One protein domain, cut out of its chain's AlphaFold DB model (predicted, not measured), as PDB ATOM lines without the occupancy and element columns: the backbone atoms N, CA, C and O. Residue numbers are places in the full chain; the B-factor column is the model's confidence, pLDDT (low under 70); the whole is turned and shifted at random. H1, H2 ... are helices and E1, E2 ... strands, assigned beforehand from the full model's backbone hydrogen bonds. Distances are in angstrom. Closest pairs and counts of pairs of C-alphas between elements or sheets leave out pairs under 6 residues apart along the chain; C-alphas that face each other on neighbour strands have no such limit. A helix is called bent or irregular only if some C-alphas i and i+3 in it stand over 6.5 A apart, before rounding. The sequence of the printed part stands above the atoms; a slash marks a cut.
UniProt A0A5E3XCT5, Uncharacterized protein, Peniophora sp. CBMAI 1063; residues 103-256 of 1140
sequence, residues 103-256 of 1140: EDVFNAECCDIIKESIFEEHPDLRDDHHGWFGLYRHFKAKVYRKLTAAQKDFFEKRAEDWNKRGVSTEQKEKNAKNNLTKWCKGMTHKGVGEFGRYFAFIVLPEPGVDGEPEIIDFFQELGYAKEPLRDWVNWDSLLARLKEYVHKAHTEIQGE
ATOM      1  N   GLU A 103      47.647 -11.564  16.535       96.31
ATOM      2  CA  GLU A 103      46.950 -11.364  15.256       96.31
ATOM      3  C   GLU A 103      47.287 -12.461  14.228       96.31
ATOM      4  O   GLU A 103      46.404 -12.939  13.527       96.31
ATOM      5  N   ASP A 104      48.543 -12.910  14.130       94.25
ATOM      6  CA  ASP A 104      48.929 -13.960  13.178       94.25
ATOM      7  C   ASP A 104      48.328 -15.327  13.526       94.25
ATOM      8  O   ASP A 104      47.950 -16.065  12.616       94.25
ATOM      9  N   VAL A 105      48.221 -15.654  14.819       95.38
ATOM     10  CA  VAL A 105      47.568 -16.890  15.287       95.38
ATOM     11  C   VAL A 105      46.062 -16.814  15.058       95.38
ATOM     12  O   VAL A 105      45.494 -17.735  14.474       95.38
ATOM     13  N   PHE A 106      45.431 -15.687  15.402       96.38
ATOM     14  CA  PHE A 106      44.021 -15.438  15.095       96.38
ATOM     15  C   PHE A 106      43.728 -15.595  13.595       96.38
ATOM     16  O   PHE A 106      42.779 -16.272  13.213       96.38
ATOM     17  N   ASN A 107      44.583 -15.050  12.726       94.06
ATOM     18  CA  ASN A 107      44.430 -15.157  11.272       94.06
ATOM     19  C   ASN A 107      44.563 -16.600  10.745       94.06
ATOM     20  O   ASN A 107      44.018 -16.911   9.683       94.06
ATOM     21  N   ALA A 108      45.308 -17.462  11.443       91.25
ATOM     22  CA  ALA A 108      45.514 -18.860  11.074       91.25
ATOM     23  C   ALA A 108      44.348 -19.760  11.527       91.25
ATOM     24  O   ALA A 108      43.837 -20.562  10.732       91.25
ATOM     25  N   GLU A 109      43.914 -19.590  12.781       93.81
ATOM     26  CA  GLU A 109      42.886 -20.412  13.431       93.81
ATOM     27  C   GLU A 109      41.456 -19.931  13.131       93.81
ATOM     28  O   GLU A 109      40.583 -20.747  12.853       93.81
ATOM     29  N   CYS A 110      41.210 -18.619  13.101       94.50
ATOM     30  CA  CYS A 110      39.879 -18.016  12.941       94.50
ATOM     31  C   CYS A 110      39.614 -17.480  11.521       94.50
ATOM     32  O   CYS A 110      38.851 -16.531  11.337       94.50
ATOM     33  N   CYS A 111      40.232 -18.093  10.505       91.69
ATOM     34  CA  CYS A 111      40.102 -17.692   9.099       91.69
ATOM     35  C   CYS A 111      38.636 -17.591   8.636       91.69
ATOM     36  O   CYS A 111      38.283 -16.661   7.913       91.69
ATOM     37  N   ASP A 112      37.774 -18.506   9.085       93.31
ATOM     38  CA  ASP A 112      36.376 -18.552   8.651       93.31
ATOM     39  C   ASP A 112      35.514 -17.460   9.306       93.31
ATOM     40  O   ASP A 112      34.701 -16.859   8.615       93.31
ATOM     41  N   ILE A 113      35.800 -17.065  10.555       95.19
ATOM     42  CA  ILE A 113      35.168 -15.896  11.205       95.19
ATOM     43  C   ILE A 113      35.516 -14.601  10.447       95.19
ATOM     44  O   ILE A 113      34.687 -13.701  10.303       95.19
ATOM     45  N   ILE A 114      36.744 -14.497   9.924       95.69
ATOM     46  CA  ILE A 114      37.151 -13.353   9.095       95.69
ATOM     47  C   ILE A 114      36.379 -13.356   7.764       95.69
ATOM     48  O   ILE A 114      35.946 -12.291   7.330       95.69
ATOM     49  N   LYS A 115      36.160 -14.523   7.136       93.44
ATOM     50  CA  LYS A 115      35.327 -14.640   5.922       93.44
ATOM     51  C   LYS A 115      33.864 -14.297   6.191       93.44
ATOM     52  O   LYS A 115      33.287 -13.542   5.423       93.44
ATOM     53  N   GLU A 116      33.279 -14.803   7.276       94.69
ATOM     54  CA  GLU A 116      31.905 -14.482   7.680       94.69
ATOM     55  C   GLU A 116      31.737 -12.971   7.864       94.69
ATOM     56  O   GLU A 116      30.855 -12.389   7.243       94.69
ATOM     57  N   SER A 117      32.656 -12.304   8.573       95.56
ATOM     58  CA  SER A 117      32.628 -10.840   8.703       95.56
ATOM     59  C   SER A 117      32.810 -10.097   7.371       95.56
ATOM     60  O   SER A 117      32.323  -8.973   7.263       95.56
ATOM     61  N   ILE A 118      33.497 -10.671   6.372       95.38
ATOM     62  CA  ILE A 118      33.555 -10.104   5.014       95.38
ATOM     63  C   ILE A 118      32.203 -10.282   4.317       95.38
ATOM     64  O   ILE A 118      31.703  -9.318   3.756       95.38
ATOM     65  N   PHE A 119      31.587 -11.465   4.377       94.81
ATOM     66  CA  PHE A 119      30.295 -11.738   3.734       94.81
ATOM     67  C   PHE A 119      29.104 -11.034   4.408       94.81
ATOM     68  O   PHE A 119      28.088 -10.809   3.757       94.81
ATOM     69  N   GLU A 120      29.210 -10.668   5.688       95.75
ATOM     70  CA  GLU A 120      28.236  -9.805   6.371       95.75
ATOM     71  C   GLU A 120      28.267  -8.365   5.840       95.75
ATOM     72  O   GLU A 120      27.214  -7.756   5.658       95.75
ATOM     73  N   GLU A 121      29.459  -7.815   5.583       95.88
ATOM     74  CA  GLU A 121      29.623  -6.449   5.062       95.88
ATOM     75  C   GLU A 121      29.551  -6.388   3.516       95.88
ATOM     76  O   GLU A 121      29.166  -5.359   2.962       95.88
ATOM     77  N   HIS A 122      29.857  -7.495   2.827       94.12
ATOM     78  CA  HIS A 122      29.880  -7.658   1.367       94.12
ATOM     79  C   HIS A 122      29.171  -8.964   0.943       94.12
ATOM     80  O   HIS A 122      29.822  -9.947   0.568       94.12
ATOM     81  N   PRO A 123      27.826  -9.024   1.034       94.00
ATOM     82  CA  PRO A 123      27.057 -10.237   0.740       94.00
ATOM     83  C   PRO A 123      27.084 -10.640  -0.742       94.00
ATOM     84  O   PRO A 123      26.837 -11.800  -1.060       94.00
ATOM     85  N   ASP A 124      27.414  -9.711  -1.638       90.38
ATOM     86  CA  ASP A 124      27.652  -9.930  -3.066       90.38
ATOM     87  C   ASP A 124      28.864 -10.837  -3.337       90.38
ATOM     88  O   ASP A 124      28.846 -11.633  -4.274       90.38
ATOM     89  N   LEU A 125      29.882 -10.795  -2.471       89.00
ATOM     90  CA  LEU A 125      31.069 -11.648  -2.579       89.00
ATOM     91  C   LEU A 125      30.838 -13.085  -2.094       89.00
ATOM     92  O   LEU A 125      31.741 -13.911  -2.201       89.00
ATOM     93  N   ARG A 126      29.656 -13.411  -1.558       88.12
ATOM     94  CA  ARG A 126      29.345 -14.762  -1.066       88.12
ATOM     95  C   ARG A 126      29.268 -15.800  -2.191       88.12
ATOM     96  O   ARG A 126      29.605 -16.961  -1.962       88.12
ATOM     97  N   ASP A 127      28.861 -15.365  -3.383       83.25
ATOM     98  CA  ASP A 127      28.760 -16.203  -4.582       83.25
ATOM     99  C   ASP A 127      30.050 -16.173  -5.437       83.25
ATOM    100  O   ASP A 127      30.235 -17.026  -6.304       83.25
ATOM    101  N   ASP A 128      30.972 -15.233  -5.179       75.44
ATOM    102  CA  ASP A 128      32.289 -15.164  -5.824       75.44
ATOM    103  C   ASP A 128      33.350 -15.890  -4.978       75.44
ATOM    104  O   ASP A 128      33.818 -15.414  -3.940       75.44
ATOM    105  N   HIS A 129      33.793 -17.051  -5.465       66.25
ATOM    106  CA  HIS A 129      34.785 -17.890  -4.791       66.25
ATOM    107  C   HIS A 129      36.149 -17.209  -4.540       66.25
ATOM    108  O   HIS A 129      36.926 -17.707  -3.714       66.25
ATOM    109  N   HIS A 130      36.470 -16.097  -5.216       69.38
ATOM    110  CA  HIS A 130      37.793 -15.463  -5.164       69.38
ATOM    111  C   HIS A 130      37.795 -13.954  -4.849       69.38
ATOM    112  O   HIS A 130      38.825 -13.447  -4.396       69.38
ATOM    113  N   GLY A 131      36.680 -13.234  -4.993       76.06
ATOM    114  CA  GLY A 131      36.625 -11.778  -4.767       76.06
ATOM    115  C   GLY A 131      37.019 -11.308  -3.352       76.06
ATOM    116  O   GLY A 131      37.618 -10.245  -3.184       76.06
ATOM    117  N   TRP A 132      36.775 -12.119  -2.316       87.38
ATOM    118  CA  TRP A 132      37.030 -11.753  -0.911       87.38
ATOM    119  C   TRP A 132      38.519 -11.625  -0.525       87.38
ATOM    120  O   TRP A 132      38.838 -10.999   0.493       87.38
ATOM    121  N   PHE A 133      39.457 -12.173  -1.312       85.06
ATOM    122  CA  PHE A 133      40.889 -12.168  -0.966       85.06
ATOM    123  C   PHE A 133      41.488 -10.756  -0.846       85.06
ATOM    124  O   PHE A 133      42.352 -10.537   0.007       85.06
ATOM    125  N   GLY A 134      41.023  -9.793  -1.651       86.56
ATOM    126  CA  GLY A 134      41.483  -8.400  -1.576       86.56
ATOM    127  C   GLY A 134      41.117  -7.731  -0.246       86.56
ATOM    128  O   GLY A 134      41.942  -7.056   0.370       86.56
ATOM    129  N   LEU A 135      39.906  -7.997   0.251       91.81
ATOM    130  CA  LEU A 135      39.391  -7.443   1.507       91.81
ATOM    131  C   LEU A 135      39.987  -8.119   2.749       91.81
ATOM    132  O   LEU A 135      40.082  -7.492   3.809       91.81
ATOM    133  N   TYR A 136      40.455  -9.367   2.631       92.31
ATOM    134  CA  TYR A 136      40.973 -10.154   3.756       92.31
ATOM    135  C   TYR A 136      42.074  -9.436   4.553       92.31
ATOM    136  O   TYR A 136      42.090  -9.500   5.783       92.31
ATOM    137  N   ARG A 137      42.970  -8.686   3.889       90.31
ATOM    138  CA  ARG A 137      44.038  -7.932   4.578       90.31
ATOM    139  C   ARG A 137      43.494  -6.828   5.493       90.31
ATOM    140  O   ARG A 137      44.097  -6.586   6.538       90.31
ATOM    141  N   HIS A 138      42.387  -6.189   5.121       92.69
ATOM    142  CA  HIS A 138      41.735  -5.150   5.920       92.69
ATOM    143  C   HIS A 138      40.887  -5.771   7.040       92.69
ATOM    144  O   HIS A 138      41.038  -5.430   8.218       92.69
ATOM    145  N   PHE A 139      40.048  -6.751   6.693       95.31
ATOM    146  CA  PHE A 139      39.115  -7.372   7.633       95.31
ATOM    147  C   PHE A 139      39.806  -8.158   8.747       95.31
ATOM    148  O   PHE A 139      39.369  -8.070   9.891       95.31
ATOM    149  N   LYS A 140      40.926  -8.842   8.480       95.06
ATOM    150  CA  LYS A 140      41.654  -9.592   9.518       95.06
ATOM    151  C   LYS A 140      42.055  -8.708  10.715       95.06
ATOM    152  O   LYS A 140      41.804  -9.055  11.867       95.06
ATOM    153  N   ALA A 141      42.569  -7.506  10.437       93.56
ATOM    154  CA  ALA A 141      42.961  -6.536  11.455       93.56
ATOM    155  C   ALA A 141      41.733  -5.877  12.107       93.56
ATOM    156  O   ALA A 141      41.722  -5.662  13.318       93.56
ATOM    157  N   LYS A 142      40.677  -5.602  11.327       96.31
ATOM    158  CA  LYS A 142      39.390  -5.078  11.818       96.31
ATOM    159  C   LYS A 142      38.746  -6.028  12.835       96.31
ATOM    160  O   LYS A 142      38.376  -5.592  13.923       96.31
ATOM    161  N   VAL A 143      38.664  -7.322  12.518       96.81
ATOM    162  CA  VAL A 143      38.085  -8.353  13.392       96.81
ATOM    163  C   VAL A 143      38.981  -8.604  14.609       96.81
ATOM    164  O   VAL A 143      38.471  -8.578  15.728       96.81
ATOM    165  N   TYR A 144      40.308  -8.720  14.449       97.12
ATOM    166  CA  TYR A 144      41.217  -8.850  15.600       97.12
ATOM    167  C   TYR A 144      41.107  -7.655  16.562       97.12
ATOM    168  O   TYR A 144      41.074  -7.829  17.780       97.12
ATOM    169  N   ARG A 145      40.969  -6.424  16.046       96.25
ATOM    170  CA  ARG A 145      40.757  -5.224  16.876       96.25
ATOM    171  C   ARG A 145      39.416  -5.243  17.620       96.25
ATOM    172  O   ARG A 145      39.405  -4.784  18.762       96.25
ATOM    173  N   LYS A 146      38.344  -5.811  17.042       96.69
ATOM    174  CA  LYS A 146      37.027  -6.002  17.695       96.69
ATOM    175  C   LYS A 146      37.055  -7.010  18.864       96.69
ATOM    176  O   LYS A 146      36.151  -6.970  19.693       96.69
ATOM    177  N   LEU A 147      38.063  -7.888  18.967       96.69
ATOM    178  CA  LEU A 147      38.175  -8.847  20.077       96.69
ATOM    179  C   LEU A 147      38.330  -8.150  21.441       96.69
ATOM    180  O   LEU A 147      39.013  -7.128  21.573       96.69
ATOM    181  N   THR A 148      37.753  -8.754  22.480       97.38
ATOM    182  CA  THR A 148      37.953  -8.331  23.876       97.38
ATOM    183  C   THR A 148      39.411  -8.522  24.314       97.38
ATOM    184  O   THR A 148      40.137  -9.334  23.739       97.38
ATOM    185  N   ALA A 149      39.852  -7.803  25.355       96.25
ATOM    186  CA  ALA A 149      41.217  -7.934  25.881       96.25
ATOM    187  C   ALA A 149      41.555  -9.390  26.258       96.25
ATOM    188  O   ALA A 149      42.552  -9.924  25.795       96.25
ATOM    189  N   ALA A 150      40.655 -10.085  26.965       96.31
ATOM    190  CA  ALA A 150      40.849 -11.489  27.341       96.31
ATOM    191  C   ALA A 150      40.994 -12.448  26.137       96.31
ATOM    192  O   ALA A 150      41.700 -13.451  26.230       96.31
ATOM    193  N   GLN A 151      40.353 -12.147  25.001       96.50
ATOM    194  CA  GLN A 151      40.520 -12.918  23.762       96.50
ATOM    195  C   GLN A 151      41.856 -12.607  23.074       96.50
ATOM    196  O   GLN A 151      42.495 -13.521  22.563       96.50
ATOM    197  N   LYS A 152      42.312 -11.347  23.089       97.56
ATOM    198  CA  LYS A 152      43.643 -10.966  22.582       97.56
ATOM    199  C   LYS A 152      44.749 -11.631  23.401       97.56
ATOM    200  O   LYS A 152      45.577 -12.325  22.820       97.56
ATOM    201  N   ASP A 153      44.671 -11.564  24.731       96.44
ATOM    202  CA  ASP A 153      45.580 -12.254  25.657       96.44
ATOM    203  C   ASP A 153      45.655 -13.770  25.395       96.44
ATOM    204  O   ASP A 153      46.717 -14.377  25.540       96.44
ATOM    205  N   PHE A 154      44.535 -14.405  25.022       97.12
ATOM    206  CA  PHE A 154      44.509 -15.824  24.652       97.12
ATOM    207  C   PHE A 154      45.335 -16.089  23.385       97.12
ATOM    208  O   PHE A 154      46.191 -16.977  23.394       97.12
ATOM    209  N   PHE A 155      45.129 -15.311  22.318       97.50
ATOM    210  CA  PHE A 155      45.897 -15.471  21.080       97.50
ATOM    211  C   PHE A 155      47.368 -15.072  21.239       97.50
ATOM    212  O   PHE A 155      48.223 -15.702  20.626       97.50
ATOM    213  N   GLU A 156      47.692 -14.093  22.083       97.12
ATOM    214  CA  GLU A 156      49.077 -13.703  22.376       97.12
ATOM    215  C   GLU A 156      49.824 -14.787  23.162       97.12
ATOM    216  O   GLU A 156      50.914 -15.188  22.751       97.12
ATOM    217  N   LYS A 157      49.209 -15.382  24.195       96.19
ATOM    218  CA  LYS A 157      49.769 -16.563  24.886       96.19
ATOM    219  C   LYS A 157      49.952 -17.749  23.938       96.19
ATOM    220  O   LYS A 157      50.974 -18.429  23.981       96.19
ATOM    221  N   ARG A 158      48.992 -17.979  23.039       95.50
ATOM    222  CA  ARG A 158      49.074 -19.048  22.034       95.50
ATOM    223  C   ARG A 158      50.150 -18.770  20.977       95.50
ATOM    224  O   ARG A 158      50.804 -19.703  20.520       95.50
ATOM    225  N   ALA A 159      50.404 -17.501  20.659       95.12
ATOM    226  CA  ALA A 159      51.512 -17.073  19.810       95.12
ATOM    227  C   ALA A 159      52.871 -17.265  20.495       95.12
ATOM    228  O   ALA A 159      53.795 -17.777  19.865       95.12
ATOM    229  N   GLU A 160      52.994 -16.955  21.789       92.00
ATOM    230  CA  GLU A 160      54.174 -17.332  22.573       92.00
ATOM    231  C   GLU A 160      54.416 -18.847  22.550       92.00
ATOM    232  O   GLU A 160      55.549 -19.280  22.335       92.00
ATOM    233  N   ASP A 161      53.373 -19.660  22.738       88.75
ATOM    234  CA  ASP A 161      53.486 -21.119  22.688       88.75
ATOM    235  C   ASP A 161      53.885 -21.625  21.293       88.75
ATOM    236  O   ASP A 161      54.732 -22.513  21.199       88.75
ATOM    237  N   TRP A 162      53.374 -21.033  20.207       92.06
ATOM    238  CA  TRP A 162      53.813 -21.345  18.838       92.06
ATOM    239  C   TRP A 162      55.256 -20.899  18.565       92.06
ATOM    240  O   TRP A 162      55.998 -21.607  17.882       92.06
ATOM    241  N   ASN A 163      55.698 -19.771  19.123       86.69
ATOM    242  CA  ASN A 163      57.088 -19.323  19.018       86.69
ATOM    243  C   ASN A 163      58.039 -20.272  19.779       86.69
ATOM    244  O   ASN A 163      59.106 -20.611  19.259       86.69
ATOM    245  N   LYS A 164      57.625 -20.759  20.963       80.69
ATOM    246  CA  LYS A 164      58.379 -21.695  21.823       80.69
ATOM    247  C   LYS A 164      58.396 -23.133  21.286       80.69
ATOM    248  O   LYS A 164      59.459 -23.725  21.168       80.69
ATOM    249  N   ARG A 165      57.234 -23.711  20.963       79.19
ATOM    250  CA  ARG A 165      57.060 -25.144  20.624       79.19
ATOM    251  C   ARG A 165      56.891 -25.412  19.126       79.19
ATOM    252  O   ARG A 165      56.922 -26.560  18.690       79.19
ATOM    253  N   GLY A 166      56.740 -24.360  18.326       80.56
ATOM    254  CA  GLY A 166      56.311 -24.458  16.937       80.56
ATOM    255  C   GLY A 166      54.786 -24.489  16.797       80.56
ATOM    256  O   GLY A 166      54.043 -24.738  17.743       80.56
ATOM    257  N   VAL A 167      54.336 -24.236  15.572       87.19
ATOM    258  CA  VAL A 167      52.928 -24.280  15.153       87.19
ATOM    259  C   VAL A 167      52.339 -25.694  15.349       87.19
ATOM    260  O   VAL A 167      53.075 -26.682  15.232       87.19
ATOM    261  N   SER A 168      51.030 -25.801  15.617       85.31
ATOM    262  CA  SER A 168      50.318 -27.090  15.732       85.31
ATOM    263  C   SER A 168      50.463 -27.956  14.470       85.31
ATOM    264  O   SER A 168      50.692 -27.441  13.376       85.31
ATOM    265  N   THR A 169      50.335 -29.279  14.612       76.38
ATOM    266  CA  THR A 169      50.403 -30.243  13.493       76.38
ATOM    267  C   THR A 169      49.369 -29.935  12.415       76.38
ATOM    268  O   THR A 169      49.744 -29.724  11.266       76.38
ATOM    269  N   GLU A 170      48.107 -29.743  12.799       83.94
ATOM    270  CA  GLU A 170      47.004 -29.366  11.902       83.94
ATOM    271  C   GLU A 170      47.330 -28.115  11.064       83.94
ATOM    272  O   GLU A 170      47.113 -28.071   9.851       83.94
ATOM    273  N   GLN A 171      47.907 -27.084  11.690       85.75
ATOM    274  CA  GLN A 171      48.261 -25.852  10.990       85.75
ATOM    275  C   GLN A 171      49.571 -25.994  10.192       85.75
ATOM    276  O   GLN A 171      49.718 -25.328   9.165       85.75
ATOM    277  N   LYS A 172      50.502 -26.877  10.583       79.94
ATOM    278  CA  LYS A 172      51.651 -27.273   9.745       79.94
ATOM    279  C   LYS A 172      51.179 -27.979   8.475       79.94
ATOM    280  O   LYS A 172      51.615 -27.588   7.398       79.94
ATOM    281  N   GLU A 173      50.247 -28.924   8.574       76.88
ATOM    282  CA  GLU A 173      49.630 -29.606   7.428       76.88
ATOM    283  C   GLU A 173      48.885 -28.618   6.520       76.88
ATOM    284  O   GLU A 173      49.098 -28.604   5.307       76.88
ATOM    285  N   LYS A 174      48.075 -27.718   7.094       83.56
ATOM    286  CA  LYS A 174      47.384 -26.644   6.358       83.56
ATOM    287  C   LYS A 174      48.372 -25.710   5.646       83.56
ATOM    288  O   LYS A 174      48.169 -25.364   4.484       83.56
ATOM    289  N   ASN A 175      49.474 -25.337   6.303       82.38
ATOM    290  CA  ASN A 175      50.539 -24.529   5.704       82.38
ATOM    291  C   ASN A 175      51.289 -25.292   4.599       82.38
ATOM    292  O   ASN A 175      51.585 -24.701   3.561       82.38
ATOM    293  N   ALA A 176      51.564 -26.586   4.782       75.75
ATOM    294  CA  ALA A 176      52.197 -27.440   3.779       75.75
ATOM    295  C   ALA A 176      51.317 -27.564   2.525       75.75
ATOM    296  O   ALA A 176      51.792 -27.277   1.428       75.75
ATOM    297  N   LYS A 177      50.016 -27.853   2.690       82.19
ATOM    298  CA  LYS A 177      49.026 -27.870   1.598       82.19
ATOM    299  C   LYS A 177      48.960 -26.524   0.866       82.19
ATOM    300  O   LYS A 177      49.024 -26.491  -0.360       82.19
ATOM    301  N   ASN A 178      48.917 -25.403   1.590       83.31
ATOM    302  CA  ASN A 178      48.909 -24.064   0.986       83.31
ATOM    303  C   ASN A 178      50.204 -23.742   0.215       83.31
ATOM    304  O   ASN A 178      50.149 -23.168  -0.874       83.31
ATOM    305  N   ASN A 179      51.367 -24.118   0.754       79.69
ATOM    306  CA  ASN A 179      52.662 -23.904   0.107       79.69
ATOM    307  C   ASN A 179      52.830 -24.781  -1.139       79.69
ATOM    308  O   ASN A 179      53.284 -24.275  -2.165       79.69
ATOM    309  N   LEU A 180      52.407 -26.048  -1.079       80.06
ATOM    310  CA  LEU A 180      52.377 -26.959  -2.224       80.06
ATOM    311  C   LEU A 180      51.469 -26.406  -3.329       80.06
ATOM    312  O   LEU A 180      51.922 -26.226  -4.453       80.06
ATOM    313  N   THR A 181      50.237 -26.013  -2.994       85.19
ATOM    314  CA  THR A 181      49.303 -25.350  -3.919       85.19
ATOM    315  C   THR A 181      49.915 -24.106  -4.568       85.19
ATOM    316  O   THR A 181      49.845 -23.943  -5.788       85.19
ATOM    317  N   LYS A 182      50.573 -23.239  -3.788       86.88
ATOM    318  CA  LYS A 182      51.258 -22.045  -4.312       86.88
ATOM    319  C   LYS A 182      52.412 -22.404  -5.255       86.88
ATOM    320  O   LYS A 182      52.572 -21.751  -6.285       86.88
ATOM    321  N   TRP A 183      53.203 -23.423  -4.919       88.38
ATOM    322  CA  TRP A 183      54.306 -23.904  -5.751       88.38
ATOM    323  C   TRP A 183      53.797 -24.509  -7.064       88.38
ATOM    324  O   TRP A 183      54.246 -24.093  -8.130       88.38
ATOM    325  N   CYS A 184      52.797 -25.393  -7.006       87.88
ATOM    326  CA  CYS A 184      52.177 -26.001  -8.180       87.88
ATOM    327  C   CYS A 184      51.575 -24.938  -9.117       87.88
ATOM    328  O   CYS A 184      51.855 -24.964 -10.312       87.88
ATOM    329  N   LYS A 185      50.852 -23.935  -8.590       87.88
ATOM    330  CA  LYS A 185      50.373 -22.779  -9.381       87.88
ATOM    331  C   LYS A 185      51.513 -22.011 -10.051       87.88
ATOM    332  O   LYS A 185      51.428 -21.692 -11.236       87.88
ATOM    333  N   GLY A 186      52.588 -21.726  -9.312       86.44
ATOM    334  CA  GLY A 186      53.781 -21.066  -9.850       86.44
ATOM    335  C   GLY A 186      54.434 -21.870 -10.979       86.44
ATOM    336  O   GLY A 186      54.782 -21.308 -12.016       86.44
ATOM    337  N   MET A 187      54.523 -23.191 -10.817       88.75
ATOM    338  CA  MET A 187      55.004 -24.110 -11.847       88.75
ATOM    339  C   MET A 187      54.075 -24.158 -13.066       88.75
ATOM    340  O   MET A 187      54.581 -24.140 -14.184       88.75
ATOM    341  N   THR A 188      52.748 -24.145 -12.898       89.12
ATOM    342  CA  THR A 188      51.793 -24.059 -14.019       89.12
ATOM    343  C   THR A 188      51.952 -22.748 -14.791       89.12
ATOM    344  O   THR A 188      52.065 -22.782 -16.015       89.12
ATOM    345  N   HIS A 189      52.051 -21.601 -14.107       86.56
ATOM    346  CA  HIS A 189      52.323 -20.314 -14.759       86.56
ATOM    347  C   HIS A 189      53.651 -20.315 -15.524       86.56
ATOM    348  O   HIS A 189      53.697 -19.859 -16.665       86.56
ATOM    349  N   LYS A 190      54.718 -20.860 -14.924       86.31
ATOM    350  CA  LYS A 190      56.029 -20.992 -15.572       86.31
ATOM    351  C   LYS A 190      55.970 -21.928 -16.786       86.31
ATOM    352  O   LYS A 190      56.505 -21.598 -17.839       86.31
ATOM    353  N   GLY A 191      55.254 -23.046 -16.671       89.81
ATOM    354  CA  GLY A 191      54.967 -23.987 -17.757       89.81
ATOM    355  C   GLY A 191      54.333 -23.316 -18.970       89.81
ATOM    356  O   GLY A 191      54.814 -23.469 -20.095       89.81
ATOM    357  N   VAL A 192      53.285 -22.526 -18.735       87.38
ATOM    358  CA  VAL A 192      52.564 -21.817 -19.796       87.38
ATOM    359  C   VAL A 192      53.414 -20.683 -20.375       87.38
ATOM    360  O   VAL A 192      53.492 -20.557 -21.594       87.38
ATOM    361  N   GLY A 193      54.080 -19.893 -19.527       85.88
ATOM    362  CA  GLY A 193      54.853 -18.719 -19.943       85.88
ATOM    363  C   GLY A 193      56.165 -19.031 -20.672       85.88
ATOM    364  O   GLY A 193      56.469 -18.377 -21.664       85.88
ATOM    365  N   GLU A 194      56.934 -20.019 -20.206       91.00
ATOM    366  CA  GLU A 194      58.249 -20.360 -20.780       91.00
ATOM    367  C   GLU A 194      58.175 -21.484 -21.823       91.00
ATOM    368  O   GLU A 194      58.942 -21.478 -22.784       91.00
ATOM    369  N   PHE A 195      57.261 -22.448 -21.656       86.19
ATOM    370  CA  PHE A 195      57.232 -23.674 -22.470       86.19
ATOM    371  C   PHE A 195      55.950 -23.850 -23.295       86.19
ATOM    372  O   PHE A 195      55.875 -24.790 -24.089       86.19
ATOM    373  N   GLY A 196      54.930 -23.003 -23.104       88.38
ATOM    374  CA  GLY A 196      53.612 -23.177 -23.725       88.38
ATOM    375  C   GLY A 196      52.902 -24.470 -23.301       88.38
ATOM    376  O   GLY A 196      52.119 -25.018 -24.075       88.38
ATOM    377  N   ARG A 197      53.204 -25.001 -22.106       89.69
ATOM    378  CA  ARG A 197      52.689 -26.287 -21.602       89.69
ATOM    379  C   ARG A 197      51.894 -26.113 -20.313       89.69
ATOM    380  O   ARG A 197      52.309 -25.401 -19.407       89.69
ATOM    381  N   TYR A 198      50.783 -26.830 -20.214       87.06
ATOM    382  CA  TYR A 198      49.970 -26.906 -19.003       87.06
ATOM    383  C   TYR A 198      50.415 -28.088 -18.134       87.06
ATOM    384  O   TYR A 198      50.745 -29.152 -18.661       87.06
ATOM    385  N   PHE A 199      50.398 -27.914 -16.811       90.81
ATOM    386  CA  PHE A 199      50.749 -28.954 -15.842       90.81
ATOM    387  C   PHE A 199      49.579 -29.256 -14.904       90.81
ATOM    388  O   PHE A 199      48.962 -28.334 -14.368       90.81
ATOM    389  N   ALA A 200      49.339 -30.548 -14.682       92.69
ATOM    390  CA  ALA A 200      48.551 -31.089 -13.582       92.69
ATOM    391  C   ALA A 200      49.474 -31.977 -12.733       92.69
ATOM    392  O   ALA A 200      50.408 -32.581 -13.267       92.69
ATOM    393  N   PHE A 201      49.235 -32.030 -11.428       94.56
ATOM    394  CA  PHE A 201      50.117 -32.683 -10.463       94.56
ATOM    395  C   PHE A 201      49.396 -33.863  -9.818       94.56
ATOM    396  O   PHE A 201      48.210 -33.767  -9.515       94.56
ATOM    397  N   ILE A 202      50.116 -34.959  -9.582       94.38
ATOM    398  CA  ILE A 202      49.627 -36.085  -8.783       94.38
ATOM    399  C   ILE A 202      50.420 -36.083  -7.479       94.38
ATOM    400  O   ILE A 202      51.649 -36.135  -7.508       94.38
ATOM    401  N   VAL A 203      49.723 -35.987  -6.352       90.56
ATOM    402  CA  VAL A 203      50.309 -36.038  -5.012       90.56
ATOM    403  C   VAL A 203      50.154 -37.454  -4.482       90.56
ATOM    404  O   VAL A 203      49.054 -38.005  -4.477       90.56
ATOM    405  N   LEU A 204      51.266 -38.048  -4.053       92.00
ATOM    406  CA  LEU A 204      51.310 -39.375  -3.445       92.00
ATOM    407  C   LEU A 204      51.544 -39.238  -1.934       92.00
ATOM    408  O   LEU A 204      52.306 -38.354  -1.535       92.00
ATOM    409  N   PRO A 205      50.929 -40.091  -1.095       85.88
ATOM    410  CA  PRO A 205      51.298 -40.186   0.312       85.88
ATOM    411  C   PRO A 205      52.717 -40.755   0.461       85.88
ATOM    412  O   PRO A 205      53.207 -41.480  -0.410       85.88
ATOM    413  N   GLU A 206      53.372 -40.449   1.580       83.12
ATOM    414  CA  GLU A 206      54.648 -41.077   1.933       83.12
ATOM    415  C   GLU A 206      54.451 -42.588   2.187       83.12
ATOM    416  O   GLU A 206      53.423 -42.981   2.749       83.12
ATOM    417  N   PRO A 207      55.401 -43.463   1.798       84.44
ATOM    418  CA  PRO A 207      55.290 -44.900   2.039       84.44
ATOM    419  C   PRO A 207      55.100 -45.217   3.531       84.44
ATOM    420  O   PRO A 207      55.976 -44.941   4.345       84.44
ATOM    421  N   GLY A 208      53.958 -45.816   3.878       79.19
ATOM    422  CA  GLY A 208      53.578 -46.135   5.263       79.19
ATOM    423  C   GLY A 208      52.608 -45.144   5.914       79.19
ATOM    424  O   GLY A 208      52.090 -45.432   6.990       79.19
ATOM    425  N   VAL A 209      52.307 -44.018   5.260       81.75
ATOM    426  CA  VAL A 209      51.221 -43.112   5.656       81.75
ATOM    427  C   VAL A 209      49.955 -43.483   4.886       81.75
ATOM    428  O   VAL A 209      49.947 -43.493   3.654       81.75
ATOM    429  N   ASP A 210      48.866 -43.763   5.604       80.31
ATOM    430  CA  ASP A 210      47.567 -44.034   4.988       80.31
ATOM    431  C   ASP A 210      47.021 -42.774   4.299       80.31
ATOM    432  O   ASP A 210      46.612 -41.802   4.937       80.31
ATOM    433  N   GLY A 211      46.994 -42.807   2.969       84.75
ATOM    434  CA  GLY A 211      46.437 -41.758   2.125       84.75
ATOM    435  C   GLY A 211      46.048 -42.293   0.749       84.75
ATOM    436  O   GLY A 211      46.454 -43.383   0.339       84.75
ATOM    437  N   GLU A 212      45.247 -41.522   0.021       90.94
ATOM    438  CA  GLU A 212      44.914 -41.817  -1.373       90.94
ATOM    439  C   GLU A 212      45.656 -40.843  -2.295       90.94
ATOM    440  O   GLU A 212      45.739 -39.657  -1.968       90.94
ATOM    441  N   PRO A 213      46.209 -41.305  -3.432       93.50
ATOM    442  CA  PRO A 213      46.744 -40.416  -4.456       93.50
ATOM    443  C   PRO A 213      45.703 -39.387  -4.917       93.50
ATOM    444  O   PRO A 213      44.620 -39.763  -5.364       93.50
ATOM    445  N   GLU A 214      46.038 -38.098  -4.851       92.75
ATOM    446  CA  GLU A 214      45.154 -36.993  -5.254       92.75
ATOM    447  C   GLU A 214      45.703 -36.287  -6.501       92.75
ATOM    448  O   GLU A 214      46.916 -36.137  -6.666       92.75
ATOM    449  N   ILE A 215      44.810 -35.821  -7.380       93.06
ATOM    450  CA  ILE A 215      45.173 -34.990  -8.533       93.06
ATOM    451  C   ILE A 215      44.816 -33.542  -8.255       93.06
ATOM    452  O   ILE A 215      43.663 -33.206  -7.984       93.06
ATOM    453  N   ILE A 216      45.823 -32.686  -8.388       92.19
ATOM    454  CA  ILE A 216      45.718 -31.248  -8.211       92.19
ATOM    455  C   ILE A 216      45.949 -30.583  -9.569       92.19
ATOM    456  O   ILE A 216      47.059 -30.592 -10.112       92.19
ATOM    457  N   ASP A 217      44.894 -29.978 -10.110       90.94
ATOM    458  CA  ASP A 217      44.951 -29.120 -11.290       90.94
ATOM    459  C   ASP A 217      44.387 -27.726 -10.982       90.94
ATOM    460  O   ASP A 217      43.556 -27.551 -10.098       90.94
ATOM    461  N   PHE A 218      44.877 -26.726 -11.713       92.06
ATOM    462  CA  PHE A 218      44.501 -25.319 -11.536       92.06
ATOM    463  C   PHE A 218      43.890 -24.727 -12.807       92.06
ATOM    464  O   PHE A 218      43.910 -23.515 -13.006       92.06
ATOM    465  N   PHE A 219      43.387 -25.564 -13.721       89.25
ATOM    466  CA  PHE A 219      42.964 -25.083 -15.039       89.25
ATOM    467  C   PHE A 219      41.696 -24.236 -14.963       89.25
ATOM    468  O   PHE A 219      41.589 -23.252 -15.693       89.25
ATOM    469  N   GLN A 220      40.779 -24.566 -14.052       88.69
ATOM    470  CA  GLN A 220      39.592 -23.753 -13.792       88.69
ATOM    471  C   GLN A 220      39.961 -22.414 -13.131       88.69
ATOM    472  O   GLN A 220      39.601 -21.356 -13.640       88.69
ATOM    473  N   GLU A 221      40.750 -22.446 -12.051       85.19
ATOM    474  CA  GLU A 221      41.146 -21.245 -11.296       85.19
ATOM    475  C   GLU A 221      41.989 -20.251 -12.114       85.19
ATOM    476  O   GLU A 221      41.905 -19.044 -11.906       85.19
ATOM    477  N   LEU A 222      42.800 -20.743 -13.058       83.75
ATOM    478  CA  LEU A 222      43.608 -19.912 -13.959       83.75
ATOM    479  C   LEU A 222      42.859 -19.498 -15.242       83.75
ATOM    480  O   LEU A 222      43.452 -18.870 -16.120       83.75
ATOM    481  N   GLY A 223      41.574 -19.850 -15.377       86.31
ATOM    482  CA  GLY A 223      40.745 -19.507 -16.538       86.31
ATOM    483  C   GLY A 223      41.110 -20.245 -17.834       86.31
ATOM    484  O   GLY A 223      40.701 -19.824 -18.915       86.31
ATOM    485  N   TYR A 224      41.877 -21.335 -17.751       85.31
ATOM    486  CA  TYR A 224      42.261 -22.170 -18.896       85.31
ATOM    487  C   TYR A 224      41.185 -23.202 -19.277       85.31
ATOM    488  O   TYR A 224      41.111 -23.609 -20.436       85.31
ATOM    489  N   ALA A 225      40.339 -23.609 -18.328       90.38
ATOM    490  CA  ALA A 225      39.220 -24.527 -18.530       90.38
ATOM    491  C   ALA A 225      37.968 -24.057 -17.766       90.38
ATOM    492  O   ALA A 225      38.049 -23.207 -16.884       90.38
ATOM    493  N   LYS A 226      36.792 -24.601 -18.109       90.94
ATOM    494  CA  LYS A 226      35.530 -24.323 -17.388       90.94
ATOM    495  C   LYS A 226      35.297 -25.247 -16.195       90.94
ATOM    496  O   LYS A 226      34.620 -24.860 -15.249       90.94
ATOM    497  N   GLU A 227      35.844 -26.449 -16.278       92.38
ATOM    498  CA  GLU A 227      35.750 -27.553 -15.325       92.38
ATOM    499  C   GLU A 227      37.193 -28.024 -15.054       92.38
ATOM    500  O   GLU A 227      38.040 -27.882 -15.948       92.38
ATOM    501  N   PRO A 228      37.515 -28.524 -13.850       89.00
ATOM    502  CA  PRO A 228      38.857 -29.001 -13.532       89.00
ATOM    503  C   PRO A 228      39.166 -30.310 -14.275       89.00
ATOM    504  O   PRO A 228      38.278 -31.108 -14.585       89.00
ATOM    505  N   LEU A 229      40.446 -30.560 -14.555       91.38
ATOM    506  CA  LEU A 229      40.896 -31.743 -15.302       91.38
ATOM    507  C   LEU A 229      40.510 -33.061 -14.611       91.38
ATOM    508  O   LEU A 229      40.253 -34.060 -15.289       91.38
ATOM    509  N   ARG A 230      40.470 -33.068 -13.274       90.25
ATOM    510  CA  ARG A 230      40.076 -34.244 -12.483       90.25
ATOM    511  C   ARG A 230      38.632 -34.709 -12.738       90.25
ATOM    512  O   ARG A 230      38.378 -35.902 -12.644       90.25
ATOM    513  N   ASP A 231      37.727 -33.796 -13.102       91.50
ATOM    514  CA  ASP A 231      36.313 -34.111 -13.361       91.50
ATOM    515  C   ASP A 231      36.097 -34.562 -14.825       91.50
ATOM    516  O   ASP A 231      35.125 -35.250 -15.139       91.50
ATOM    517  N   TRP A 232      37.011 -34.190 -15.733       93.00
ATOM    518  CA  TRP A 232      36.901 -34.459 -17.174       93.00
ATOM    519  C   TRP A 232      37.488 -35.813 -17.613       93.00
ATOM    520  O   TRP A 232      37.060 -36.381 -18.621       93.00
ATOM    521  N   VAL A 233      38.467 -36.348 -16.876       91.50
ATOM    522  CA  VAL A 233      39.148 -37.621 -17.178       91.50
ATOM    523  C   VAL A 233      38.886 -38.622 -16.053       91.50
ATOM    524  O   VAL A 233      39.001 -38.274 -14.885       91.50
ATOM    525  N   ASN A 234      38.587 -39.887 -16.375       93.31
ATOM    526  CA  ASN A 234      38.575 -40.936 -15.350       93.31
ATOM    527  C   ASN A 234      40.019 -41.273 -14.943       93.31
ATOM    528  O   ASN A 234      40.781 -41.830 -15.737       93.31
ATOM    529  N   TRP A 235      40.376 -40.932 -13.707       93.06
ATOM    530  CA  TRP A 235      41.711 -41.147 -13.147       93.06
ATOM    531  C   TRP A 235      41.809 -42.370 -12.225       93.06
ATOM    532  O   TRP A 235      42.922 -42.791 -11.906       93.06
ATOM    533  N   ASP A 236      40.681 -42.972 -11.841       92.94
ATOM    534  CA  ASP A 236      40.572 -44.038 -10.832       92.94
ATOM    535  C   ASP A 236      41.567 -45.182 -11.082       92.94
ATOM    536  O   ASP A 236      42.261 -45.641 -10.178       92.94
ATOM    537  N   SER A 237      41.700 -45.596 -12.348       92.69
ATOM    538  CA  SER A 237      42.603 -46.680 -12.764       92.69
ATOM    539  C   SER A 237      44.093 -46.345 -12.610       92.69
ATOM    540  O   SER A 237      44.912 -47.251 -12.447       92.69
ATOM    541  N   LEU A 238      44.470 -45.065 -12.689       93.56
ATOM    542  CA  LEU A 238      45.846 -44.612 -12.470       93.56
ATOM    543  C   LEU A 238      46.127 -44.446 -10.974       93.56
ATOM    544  O   LEU A 238      47.156 -44.916 -10.492       93.56
ATOM    545  N   LEU A 239      45.202 -43.822 -10.241       94.69
ATOM    546  CA  LEU A 239      45.343 -43.577  -8.805       94.69
ATOM    547  C   LEU A 239      45.371 -44.891  -8.011       94.69
ATOM    548  O   LEU A 239      46.207 -45.037  -7.123       94.69
ATOM    549  N   ALA A 240      44.575 -45.893  -8.406       93.38
ATOM    550  CA  ALA A 240      44.651 -47.244  -7.847       93.38
ATOM    551  C   ALA A 240      46.051 -47.870  -8.012       93.38
ATOM    552  O   ALA A 240      46.646 -48.307  -7.030       93.38
ATOM    553  N   ARG A 241      46.629 -47.834  -9.222       92.75
ATOM    554  CA  ARG A 241      47.982 -48.372  -9.486       92.75
ATOM    555  C   ARG A 241      49.085 -47.625  -8.741       92.75
ATOM    556  O   ARG A 241      50.065 -48.234  -8.324       92.75
ATOM    557  N   LEU A 242      48.947 -46.312  -8.572       93.75
ATOM    558  CA  LEU A 242      49.899 -45.520  -7.793       93.75
ATOM    559  C   LEU A 242      49.793 -45.839  -6.293       93.75
ATOM    560  O   LEU A 242      50.820 -45.932  -5.624       93.75
ATOM    561  N   LYS A 243      48.584 -46.099  -5.779       93.69
ATOM    562  CA  LYS A 243      48.359 -46.574  -4.404       93.69
ATOM    563  C   LYS A 243      48.981 -47.959  -4.178       93.69
ATOM    564  O   LYS A 243      49.696 -48.151  -3.197       93.69
ATOM    565  N   GLU A 244      48.786 -48.891  -5.114       92.06
ATOM    566  CA  GLU A 244      49.444 -50.210  -5.119       92.06
ATOM    567  C   GLU A 244      50.976 -50.086  -5.118       92.06
ATOM    568  O   GLU A 244      51.649 -50.771  -4.348       92.06
ATOM    569  N   TYR A 245      51.535 -49.185  -5.934       92.81
ATOM    570  CA  TYR A 245      52.977 -48.938  -5.997       92.81
ATOM    571  C   TYR A 245      53.547 -48.416  -4.669       92.81
ATOM    572  O   TYR A 245      54.534 -48.963  -4.180       92.81
ATOM    573  N   VAL A 246      52.916 -47.409  -4.050       90.94
ATOM    574  CA  VAL A 246      53.360 -46.864  -2.751       90.94
ATOM    575  C   VAL A 246      53.275 -47.926  -1.649       90.94
ATOM    576  O   VAL A 246      54.201 -48.057  -0.847       90.94
ATOM    577  N   HIS A 247      52.215 -48.739  -1.641       88.75
ATOM    578  CA  HIS A 247      52.074 -49.842  -0.689       88.75
ATOM    579  C   HIS A 247      53.155 -50.918  -0.888       88.75
ATOM    580  O   HIS A 247      53.766 -51.377   0.080       88.75
ATOM    581  N   LYS A 248      53.458 -51.281  -2.142       90.00
ATOM    582  CA  LYS A 248      54.535 -52.226  -2.463       90.00
ATOM    583  C   LYS A 248      55.903 -51.691  -2.029       90.00
ATOM    584  O   LYS A 248      56.625 -52.415  -1.353       90.00
ATOM    585  N   ALA A 249      56.216 -50.430  -2.327       84.31
ATOM    586  CA  ALA A 249      57.470 -49.795  -1.920       84.31
ATOM    587  C   ALA A 249      57.640 -49.774  -0.388       84.31
ATOM    588  O   ALA A 249      58.705 -50.113   0.119       84.31
ATOM    589  N   HIS A 250      56.576 -49.465   0.363       86.62
ATOM    590  CA  HIS A 250      56.583 -49.570   1.826       86.62
ATOM    591  C   HIS A 250      56.859 -51.007   2.309       86.62
ATOM    592  O   HIS A 250      57.632 -51.212   3.242       86.62
ATOM    593  N   THR A 251      56.264 -52.004   1.648       85.12
ATOM    594  CA  THR A 251      56.468 -53.425   1.981       85.12
ATOM    595  C   THR A 251      57.912 -53.868   1.716       85.12
ATOM    596  O   THR A 251      58.474 -54.624   2.503       85.12
ATOM    597  N   GLU A 252      58.535 -53.374   0.642       82.56
ATOM    598  CA  GLU A 252      59.942 -53.646   0.312       82.56
ATOM    599  C   GLU A 252      60.889 -53.017   1.349       82.56
ATOM    600  O   GLU A 252      61.744 -53.719   1.887       82.56
ATOM    601  N   ILE A 253      60.655 -51.758   1.744       76.50
ATOM    602  CA  ILE A 253      61.419 -51.070   2.805       76.50
ATOM    603  C   ILE A 253      61.321 -51.814   4.151       76.50
ATOM    604  O   ILE A 253      62.322 -51.965   4.852       76.50
ATOM    605  N   GLN A 254      60.133 -52.307   4.523       75.75
ATOM    606  CA  GLN A 254      59.969 -53.109   5.743       75.75
ATOM    607  C   GLN A 254      60.609 -54.503   5.631       75.75
ATOM    608  O   GLN A 254      61.123 -55.020   6.623       75.75
ATOM    609  N   GLY A 255      60.617 -55.103   4.436       70.50
ATOM    610  CA  GLY A 255      61.273 -56.385   4.171       70.50
ATOM    611  C   GLY A 255      62.793 -56.322   4.340       70.50
ATOM    612  O   GLY A 255      63.371 -57.196   4.987       70.50
ATOM    613  N   GLU A 256      63.430 -55.261   3.838       56.56
ATOM    614  CA  GLU A 256      64.874 -55.034   3.998       56.56
ATOM    615  C   GLU A 256      65.277 -54.795   5.464       56.56
ATOM    616  O   GLU A 256      66.337 -55.244   5.893       56.56
TER     617      GLU A 256
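AT A GLANCE: This is residues 103 to 256 of the 1140 residues of an uncharacterized protein of Peniophora sp. CBMAI 1063 (UniProt A0A5E3XCT5). Two loosely joined lobes are linked by one long helix, H6: the first is a cluster of crossed helices, H1, H2, H4 and H5, with short H3 near H2. In the second, the small hairpin of E1 and E2 lies between H6 and the long last helix H8, with short H7 near E2. The printed part has 154 residues, with eight named helices and two named strands in the order H1 to H6, E1, E2, H7, H8; the two-stranded sheet, E1 - E2, is antiparallel and the class is mostly helix. The whole is loose, with a radius of gyration of the C-alphas of 20.3 A and spans of 55 by 43 by 28 A.

HOW THE PARTS SIT: H1, residues 103 to 109, and H2, residues 111 to 121, are close but not clearly touching, 7.8 A between the C-alphas of Asn 107 and Ile 114, their closest. H2 is near H3, residues 123 to 126, with the closest C-alphas, of Phe 119 and Arg 126, 5.8 A apart. H2 and H4, residues 133 to 146, touch about perpendicular at 82 degrees; their closest C-alphas, of Ile 114 and Lys 140, are 5.9 A apart. H1 and H5, residues 149 to 165, touch about perpendicular at 79 degrees, H5 with residues 155 to 159 alone; the closest C-alphas, of Val 105 and Ala 159, are 6.0 A apart. H6, residues 169 to 195, touches no helix; its C-alpha of Cys 184 is 7.4 A from that of Phe 201 in E1, residues 201 to 203, the closest C-alphas of the two. E1 and E2, residues 214 to 216, form an antiparallel hairpin, with N 203 and O 214 at 2.8 A and N 216 and O 201 at 2.9 A, within hydrogen-bond range. The closest C-alphas of E2 and H7, residues 229 to 232, are those of Ile 215 and Arg 230, 6.5 A apart. Those of E2 and H8, residues 236 to 256, are Glu 214 and Leu 239, 7.5 A apart. H6 and H8 are apart. Every O i to N i+4 pair is within hydrogen-bond range in H1, H5 and H6, but 6 of 7 in H2, 7 of 10 in H4 and 16 of 17 in H8; H3 and H7 are too short for such a pair.

IN THESE COORDINATES: H1 begins at C-alpha 103, (46.950, -11.364, 15.256). From first to last C-alpha, H4 measures 20.0 A, H5 24.0 A, H6 37.2 A and H8 30.5 A. H4 is only just irregular: C-alphas 134 and 137 are 6.7 A apart. H6 begins at C-alpha 169, (50.403, -30.243, 13.493), and H8 ends at C-alpha 256, (64.874, -55.034, 3.998).

THE WHOLE: The two C-alphas farthest apart are those of Glu 121 and Glu 256, at 60.0 A. The printed part has no cut. The link from E2 to H7, residues 217 to 228, is long. The mean pLDDT of the printed part is 89.1; residues 129 to 130 and 256 are under 70.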